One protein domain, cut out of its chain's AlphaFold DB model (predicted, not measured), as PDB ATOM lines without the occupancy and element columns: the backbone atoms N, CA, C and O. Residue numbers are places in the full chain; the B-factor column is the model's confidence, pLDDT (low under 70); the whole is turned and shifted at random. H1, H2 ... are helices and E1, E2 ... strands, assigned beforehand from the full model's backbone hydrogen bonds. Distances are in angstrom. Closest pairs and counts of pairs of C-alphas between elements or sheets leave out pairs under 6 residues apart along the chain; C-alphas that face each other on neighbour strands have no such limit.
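AT A GLANCE: This is residues 176 to 232 of the 584 residues of the protein "Methyltransferase domain-containing protein" of Desulfovibrio mexicanus (UniProt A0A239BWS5). A strongly twisted wall of four strands has H1 slanting over one face; H2 turns off H1 at a corner and only grazes the sheet. The 57 printed residues run E1 E2 H1 H2 E3 E4; the sheet, E1 E2 E4 E3, is antiparallel. The class is mixed, the whole compact: radius of gyration of the C-alphas 11.2 A, spans 27 by 26 by 16 A.

IN THESE COORDINATES: Find C-alpha 176 at (-7.344, -29.422, -2.232), where E1, residues 176 to 180, begins. Next come E2, 183 to 188, H1, 193 to 201, and H2, 203 to 212. E3, 217 to 223, spans 17.4 A; E4, 226 to 231, ends at (-17.519, -27.194, 4.479).

HOW THE PARTS SIT: Within hydrogen-bond range are N 178 and O 185 in hairpin E1 and E2, 2.9 A, N 186 and O 229 between E2 and E4, 2.8 A, and N 228 and O 221 in hairpin E3 and E4, 2.8 A. H1 is on the sheet, height 8.8 A. H1 and H2 only just touch, with 3 pairs of C-alphas within 8 A, only at the corner; the closest C-alphas, Ala 200 and Met 206, are 6.4 A apart. E2, H1 H2, E3 form a split strand-helix-strand unit, E4 between its same-way strands, with a right-handed crossover. In H1 and H2 every O i to N i+4 pair is within range.

THE WHOLE: The farthest C-alphas, Leu 212 and Pro 224, are 30.8 A apart. The printed part has no cut, its links are tight, and residues 224 to 225 have pLDDT under 70.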
ATOM      1  N   ARG A 176      -8.060 -28.708  -3.294       86.62
ATOM      2  CA  ARG A 176      -7.344 -29.422  -2.232       86.62
ATOM      3  C   ARG A 176      -8.111 -29.314  -0.925       86.62
ATOM      4  O   ARG A 176      -8.315 -28.210  -0.424       86.62
ATOM      5  N   VAL A 177      -8.505 -30.463  -0.375       87.56
ATOM      6  CA  VAL A 177      -9.139 -30.554   0.947       87.56
ATOM      7  C   VAL A 177      -8.069 -30.608   2.030       87.56
ATOM      8  O   VAL A 177      -7.107 -31.369   1.919       87.56
ATOM      9  N   TYR A 178      -8.256 -29.820   3.082       87.38
ATOM     10  CA  TYR A 178      -7.416 -29.838   4.271       87.38
ATOM     11  C   TYR A 178      -8.247 -29.605   5.536       87.38
ATOM     12  O   TYR A 178      -9.396 -29.167   5.475       87.38
ATOM     13  N   PHE A 179      -7.661 -29.938   6.686       86.25
ATOM     14  CA  PHE A 179      -8.312 -29.832   7.988       86.25
ATOM     15  C   PHE A 179      -7.461 -28.992   8.927       86.25
ATOM     16  O   PHE A 179      -6.242 -29.161   8.967       86.25
ATOM     17  N   GLU A 180      -8.116 -28.130   9.691       84.94
ATOM     18  CA  GLU A 180      -7.499 -27.254  10.686       84.94
ATOM     19  C   GLU A 180      -8.506 -27.056  11.827       84.94
ATOM     20  O   GLU A 180      -9.683 -26.804  11.572       84.94
ATOM     21  N   ASP A 181      -8.080 -27.283  13.072       84.00
ATOM     22  CA  ASP A 181      -8.905 -27.156  14.286       84.00
ATOM     23  C   ASP A 181     -10.282 -27.851  14.219       84.00
ATOM     24  O   ASP A 181     -11.311 -27.313  14.628       84.00
ATOM     25  N   GLY A 182     -10.330 -29.066  13.656       82.56
ATOM     26  CA  GLY A 182     -11.572 -29.844  13.507       82.56
ATOM     27  C   GLY A 182     -12.517 -29.344  12.400       82.56
ATOM     28  O   GLY A 182     -13.601 -29.904  12.197       82.56
ATOM     29  N   ARG A 183     -12.117 -28.315  11.653       89.19
ATOM     30  CA  ARG A 183     -12.858 -27.740  10.526       89.19
ATOM     31  C   ARG A 183     -12.345 -28.307   9.207       89.19
ATOM     32  O   ARG A 183     -11.222 -28.805   9.121       89.19
ATOM     33  N   THR A 184     -13.198 -28.260   8.189       92.38
ATOM     34  CA  THR A 184     -12.931 -28.835   6.868       92.38
ATOM     35  C   THR A 184     -12.903 -27.727   5.831       92.38
ATOM     36  O   THR A 184     -13.902 -27.041   5.626       92.38
ATOM     37  N   PHE A 185     -11.777 -27.588   5.141       92.38
ATOM     38  CA  PHE A 185     -11.557 -26.545   4.148       92.38
ATOM     39  C   PHE A 185     -11.234 -27.137   2.787       92.38
ATOM     40  O   PHE A 185     -10.696 -28.240   2.673       92.38
ATOM     41  N   ARG A 186     -11.528 -26.369   1.742       92.69
ATOM     42  CA  ARG A 186     -11.168 -26.669   0.364       92.69
ATOM     43  C   ARG A 186     -10.605 -25.425  -0.297       92.69
ATOM     44  O   ARG A 186     -11.333 -24.470  -0.560       92.69
ATOM     45  N   ALA A 187      -9.316 -25.458  -0.603       91.25
ATOM     46  CA  ALA A 187      -8.698 -24.459  -1.461       91.25
ATOM     47  C   ALA A 187      -9.022 -24.793  -2.921       91.25
ATOM     48  O   ALA A 187      -8.752 -25.911  -3.363       91.25
ATOM     49  N   ILE A 188      -9.593 -23.842  -3.659       88.94
ATOM     50  CA  ILE A 188      -9.838 -23.967  -5.098       88.94
ATOM     51  C   ILE A 188      -8.542 -23.638  -5.844       88.94
ATOM     52  O   ILE A 188      -7.893 -22.628  -5.570       88.94
ATOM     53  N   LEU A 189      -8.157 -24.518  -6.764       82.94
ATOM     54  CA  LEU A 189      -6.930 -24.415  -7.553       82.94
ATOM     55  C   LEU A 189      -7.196 -23.721  -8.900       82.94
ATOM     56  O   LEU A 189      -8.320 -23.333  -9.203       82.94
ATOM     57  N   GLU A 190      -6.146 -23.523  -9.700       76.31
ATOM     58  CA  GLU A 190      -6.192 -22.708 -10.924       76.31
ATOM     59  C   GLU A 190      -7.143 -23.264 -12.000       76.31
ATOM     60  O   GLU A 190      -7.787 -22.499 -12.721       76.31
ATOM     61  N   GLN A 191      -7.273 -24.590 -12.091       74.62
ATOM     62  CA  GLN A 191      -8.145 -25.219 -13.075       74.62
ATOM     63  C   GLN A 191      -9.621 -24.922 -12.775       74.62
ATOM     64  O   GLN A 191     -10.118 -25.214 -11.690       74.62
ATOM     65  N   ASP A 192     -10.321 -24.358 -13.765       76.44
ATOM     66  CA  ASP A 192     -11.732 -23.955 -13.683       76.44
ATOM     67  C   ASP A 192     -12.030 -22.948 -12.542       76.44
ATOM     68  O   ASP A 192     -13.179 -22.768 -12.136       76.44
ATOM     69  N   TYR A 193     -11.010 -22.224 -12.051       84.94
ATOM     70  CA  TYR A 193     -11.118 -21.293 -10.916       84.94
ATOM     71  C   TYR A 193     -12.244 -20.265 -11.072       84.94
ATOM     72  O   TYR A 193     -13.007 -20.022 -10.137       84.94
ATOM     73  N   ALA A 194     -12.364 -19.659 -12.259       87.25
ATOM     74  CA  ALA A 194     -13.391 -18.655 -12.533       87.25
ATOM     75  C   ALA A 194     -14.805 -19.228 -12.353       87.25
ATOM     76  O   ALA A 194     -15.633 -18.602 -11.699       87.25
ATOM     77  N   PHE A 195     -15.044 -20.448 -12.847       90.12
ATOM     78  CA  PHE A 195     -16.321 -21.137 -12.691       90.12
ATOM     79  C   PHE A 195     -16.647 -21.373 -11.212       90.12
ATOM     80  O   PHE A 195     -17.727 -21.000 -10.759       90.12
ATOM     81  N   TYR A 196     -15.711 -21.933 -10.439       92.25
ATOM     82  CA  TYR A 196     -15.946 -22.209  -9.020       92.25
ATOM     83  C   TYR A 196     -16.122 -20.939  -8.193       92.25
ATOM     84  O   TYR A 196     -16.956 -20.916  -7.290       92.25
ATOM     85  N   ARG A 197     -15.375 -19.874  -8.506       92.38
ATOM     86  CA  ARG A 197     -15.525 -18.582  -7.833       92.38
ATOM     87  C   ARG A 197     -16.877 -17.947  -8.116       92.38
ATOM     88  O   ARG A 197     -17.511 -17.448  -7.189       92.38
ATOM     89  N   ASP A 198     -17.329 -17.988  -9.362       93.69
ATOM     90  CA  ASP A 198     -18.626 -17.434  -9.741       93.69
ATOM     91  C   ASP A 198     -19.773 -18.264  -9.145       93.69
ATOM     92  O   ASP A 198     -20.712 -17.696  -8.586       93.69
ATOM     93  N   LEU A 199     -19.657 -19.599  -9.161       94.75
ATOM     94  CA  LEU A 199     -20.613 -20.497  -8.514       94.75
ATOM     95  C   LEU A 199     -20.699 -20.237  -7.004       94.75
ATOM     96  O   LEU A 199     -21.798 -20.085  -6.484       94.75
ATOM     97  N   ALA A 200     -19.559 -20.142  -6.313       95.12
ATOM     98  CA  ALA A 200     -19.517 -19.925  -4.868       95.12
ATOM     99  C   ALA A 200     -20.104 -18.566  -4.443       95.12
ATOM    100  O   ALA A 200     -20.667 -18.458  -3.354       95.12
ATOM    101  N   ARG A 201     -19.981 -17.530  -5.287       95.38
ATOM    102  CA  ARG A 201     -20.518 -16.182  -5.026       95.38
ATOM    103  C   ARG A 201     -22.016 -16.058  -5.290       95.38
ATOM    104  O   ARG A 201     -22.655 -15.161  -4.740       95.38
ATOM    105  N   ASP A 202     -22.588 -16.929  -6.113       95.88
ATOM    106  CA  ASP A 202     -24.027 -16.946  -6.359       95.88
ATOM    107  C   ASP A 202     -24.752 -17.664  -5.211       95.88
ATOM    108  O   ASP A 202     -24.910 -18.887  -5.185       95.88
ATOM    109  N   ALA A 203     -25.217 -16.872  -4.243       94.19
ATOM    110  CA  ALA A 203     -25.932 -17.374  -3.072       94.19
ATOM    111  C   ALA A 203     -27.191 -18.184  -3.434       94.19
ATOM    112  O   ALA A 203     -27.528 -19.127  -2.717       94.19
ATOM    113  N   GLY A 204     -27.870 -17.856  -4.541       96.69
ATOM    114  CA  GLY A 204     -29.057 -18.578  -4.997       96.69
ATOM    115  C   GLY A 204     -28.707 -19.976  -5.504       96.69
ATOM    116  O   GLY A 204     -29.308 -20.960  -5.069       96.69
ATOM    117  N   ARG A 205     -27.683 -20.078  -6.360       95.19
ATOM    118  CA  ARG A 205     -27.174 -21.367  -6.862       95.19
ATOM    119  C   ARG A 205     -26.612 -22.228  -5.737       95.19
ATOM    120  O   ARG A 205     -26.920 -23.414  -5.671       95.19
ATOM    121  N   MET A 206     -25.838 -21.645  -4.824       97.00
ATOM    122  CA  MET A 206     -25.277 -22.373  -3.682       97.00
ATOM    123  C   MET A 206     -26.362 -22.891  -2.739       97.00
ATOM    124  O   MET A 206     -26.326 -24.064  -2.361       97.00
ATOM    125  N   ALA A 207     -27.354 -22.060  -2.398       96.88
ATOM    126  CA  ALA A 207     -28.491 -22.491  -1.588       96.88
ATOM    127  C   ALA A 207     -29.246 -23.645  -2.262       96.88
ATOM    128  O   ALA A 207     -29.570 -24.636  -1.605       96.88
ATOM    129  N   ARG A 208     -29.446 -23.561  -3.583       97.19
ATOM    130  CA  ARG A 208     -30.084 -24.619  -4.366       97.19
ATOM    131  C   ARG A 208     -29.280 -25.920  -4.354       97.19
ATOM    132  O   ARG A 208     -29.845 -26.974  -4.088       97.19
ATOM    133  N   LEU A 209     -27.967 -25.873  -4.579       97.44
ATOM    134  CA  LEU A 209     -27.115 -27.068  -4.525       97.44
ATOM    135  C   LEU A 209     -27.123 -27.720  -3.134       97.44
ATOM    136  O   LEU A 209     -27.180 -28.947  -3.032       97.44
ATOM    137  N   MET A 210     -27.113 -26.924  -2.059       97.56
ATOM    138  CA  MET A 210     -27.217 -27.440  -0.686       97.56
ATOM    139  C   MET A 210     -28.586 -28.061  -0.395       97.56
ATOM    140  O   MET A 210     -28.658 -29.106   0.254       97.56
ATOM    141  N   GLU A 211     -29.666 -27.468  -0.910       96.94
ATOM    142  CA  GLU A 211     -31.015 -28.041  -0.846       96.94
ATOM    143  C   GLU A 211     -31.069 -29.405  -1.552       96.94
ATOM    144  O   GLU A 211     -31.620 -30.363  -1.008       96.94
ATOM    145  N   LEU A 212     -30.424 -29.520  -2.719       97.06
ATOM    146  CA  LEU A 212     -30.321 -30.766  -3.483       97.06
ATOM    147  C   LEU A 212     -29.452 -31.833  -2.804       97.06
ATOM    148  O   LEU A 212     -29.611 -33.020  -3.088       97.06
ATOM    149  N   GLY A 213     -28.560 -31.441  -1.891       97.25
ATOM    150  CA  GLY A 213     -27.794 -32.374  -1.066       97.25
ATOM    151  C   GLY A 213     -26.286 -32.156  -1.027       97.25
ATOM    152  O   GLY A 213     -25.603 -32.968  -0.398       97.25
ATOM    153  N   LEU A 214     -25.765 -31.088  -1.640       97.94
ATOM    154  CA  LEU A 214     -24.394 -30.640  -1.399       97.94
ATOM    155  C   LEU A 214     -24.206 -30.366   0.101       97.94
ATOM    156  O   LEU A 214     -25.086 -29.809   0.761       97.94
ATOM    157  N   VAL A 215     -23.061 -30.766   0.646       96.94
ATOM    158  CA  VAL A 215     -22.678 -30.441   2.020       96.94
ATOM    159  C   VAL A 215     -22.732 -28.930   2.231       96.94
ATOM    160  O   VAL A 215     -22.374 -28.151   1.343       96.94
ATOM    161  N   THR A 216     -23.191 -28.497   3.405       97.00
ATOM    162  CA  THR A 216     -23.246 -27.069   3.716       97.00
ATOM    163  C   THR A 216     -21.862 -26.463   3.521       97.00
ATOM    164  O   THR A 216     -20.882 -26.960   4.071       97.00
ATOM    165  N   THR A 217     -21.796 -25.432   2.684       96.50
ATOM    166  CA  THR A 217     -20.544 -24.859   2.184       96.50
ATOM    167  C   THR A 217     -20.643 -23.345   2.226       96.50
ATOM    168  O   THR A 217     -21.666 -22.785   1.850       96.50
ATOM    169  N   TRP A 218     -19.596 -22.665   2.658       95.50
ATOM    170  CA  TRP A 218     -19.538 -21.209   2.633       95.50
ATOM    171  C   TRP A 218     -18.157 -20.733   2.204       95.50
ATOM    172  O   TRP A 218     -17.175 -21.473   2.252       95.50
ATOM    173  N   ILE A 219     -18.088 -19.484   1.749       96.44
ATOM    174  CA  ILE A 219     -16.814 -18.842   1.441       96.44
ATOM    175  C   ILE A 219     -16.127 -18.526   2.769       96.44
ATOM    176  O   ILE A 219     -16.656 -17.763   3.576       96.44
ATOM    177  N   HIS A 220     -14.956 -19.118   2.982       95.56
ATOM    178  CA  HIS A 220     -14.092 -18.795   4.110       95.56
ATOM    179  C   HIS A 220     -13.199 -17.597   3.782       95.56
ATOM    180  O   HIS A 220     -13.111 -16.648   4.556       95.56
ATOM    181  N   ALA A 221     -12.570 -17.631   2.605       92.38
ATOM    182  CA  ALA A 221     -11.731 -16.554   2.101       92.38
ATOM    183  C   ALA A 221     -11.853 -16.447   0.579       92.38
ATOM    184  O   ALA A 221     -11.892 -17.456  -0.119       92.38
ATOM    185  N   ASP A 222     -11.888 -15.222   0.064       90.56
ATOM    186  CA  ASP A 222     -11.933 -14.924  -1.367       90.56
ATOM    187  C   ASP A 222     -11.156 -13.630  -1.615       90.56
ATOM    188  O   ASP A 222     -11.571 -12.544  -1.202       90.56
ATOM    189  N   GLY A 223      -9.979 -13.751  -2.225       80.12
ATOM    190  CA  GLY A 223      -9.074 -12.623  -2.395       80.12
ATOM    191  C   GLY A 223      -7.927 -12.896  -3.366       80.12
ATOM    192  O   GLY A 223      -7.943 -13.889  -4.094       80.12
ATOM    193  N   PRO A 224      -6.898 -12.028  -3.384       68.00
ATOM    194  CA  PRO A 224      -5.765 -12.147  -4.306       68.00
ATOM    195  C   PRO A 224      -4.986 -13.461  -4.180       68.00
ATOM    196  O   PRO A 224      -4.304 -13.861  -5.116       68.00
ATOM    197  N   GLN A 225      -5.070 -14.109  -3.016       67.75
ATOM    198  CA  GLN A 225      -4.361 -15.351  -2.711       67.75
ATOM    199  C   GLN A 225      -5.134 -16.614  -3.146       67.75
ATOM    200  O   GLN A 225      -4.550 -17.696  -3.162       67.75
ATOM    201  N   GLY A 226      -6.411 -16.481  -3.536       86.12
ATOM    202  CA  GLY A 226      -7.265 -17.580  -3.988       86.12
ATOM    203  C   GLY A 226      -8.653 -17.581  -3.341       86.12
ATOM    204  O   GLY A 226      -9.048 -16.635  -2.656       86.12
ATOM    205  N   LEU A 227      -9.379 -18.678  -3.568       89.75
ATOM    206  CA  LEU A 227     -10.685 -18.967  -2.984       89.75
ATOM    207  C   LEU A 227     -10.558 -20.185  -2.070       89.75
ATOM    208  O   LEU A 227     -10.143 -21.261  -2.505       89.75
ATOM    209  N   VAL A 228     -10.954 -20.012  -0.816       94.44
ATOM    210  CA  VAL A 228     -11.068 -21.080   0.172       94.44
ATOM    211  C   VAL A 228     -12.527 -21.200   0.569       94.44
ATOM    212  O   VAL A 228     -13.146 -20.247   1.051       94.44
ATOM    213  N   LEU A 229     -13.067 -22.393   0.369       95.44
ATOM    214  CA  LEU A 229     -14.373 -22.779   0.865       95.44
ATOM    215  C   LEU A 229     -14.205 -23.513   2.185       95.44
ATOM    216  O   LEU A 229     -13.258 -24.276   2.374       95.44
ATOM    217  N   GLU A 230     -15.146 -23.310   3.086       96.12
ATOM    218  CA  GLU A 230     -15.296 -24.129   4.273       96.12
ATOM    219  C   GLU A 230     -16.562 -24.962   4.135       96.12
ATOM    220  O   GLU A 230     -17.605 -24.487   3.678       96.12
ATOM    221  N   HIS A 231     -16.438 -26.230   4.501       95.56
ATOM    222  CA  HIS A 231     -17.519 -27.194   4.479       95.56
ATOM    223  C   HIS A 231     -17.889 -27.558   5.914       95.56
ATOM    224  O   HIS A 231     -17.028 -27.641   6.793       95.56
ATOM    225  N   GLN A 232     -19.165 -27.861   6.144       94.56
ATOM    226  CA  GLN A 232     -19.582 -28.534   7.366       94.56
ATOM    227  C   GLN A 232     -18.746 -29.808   7.548       94.56
ATOM    228  O   GLN A 232     -18.802 -30.715   6.715       94.56
TER     229      GLN A 232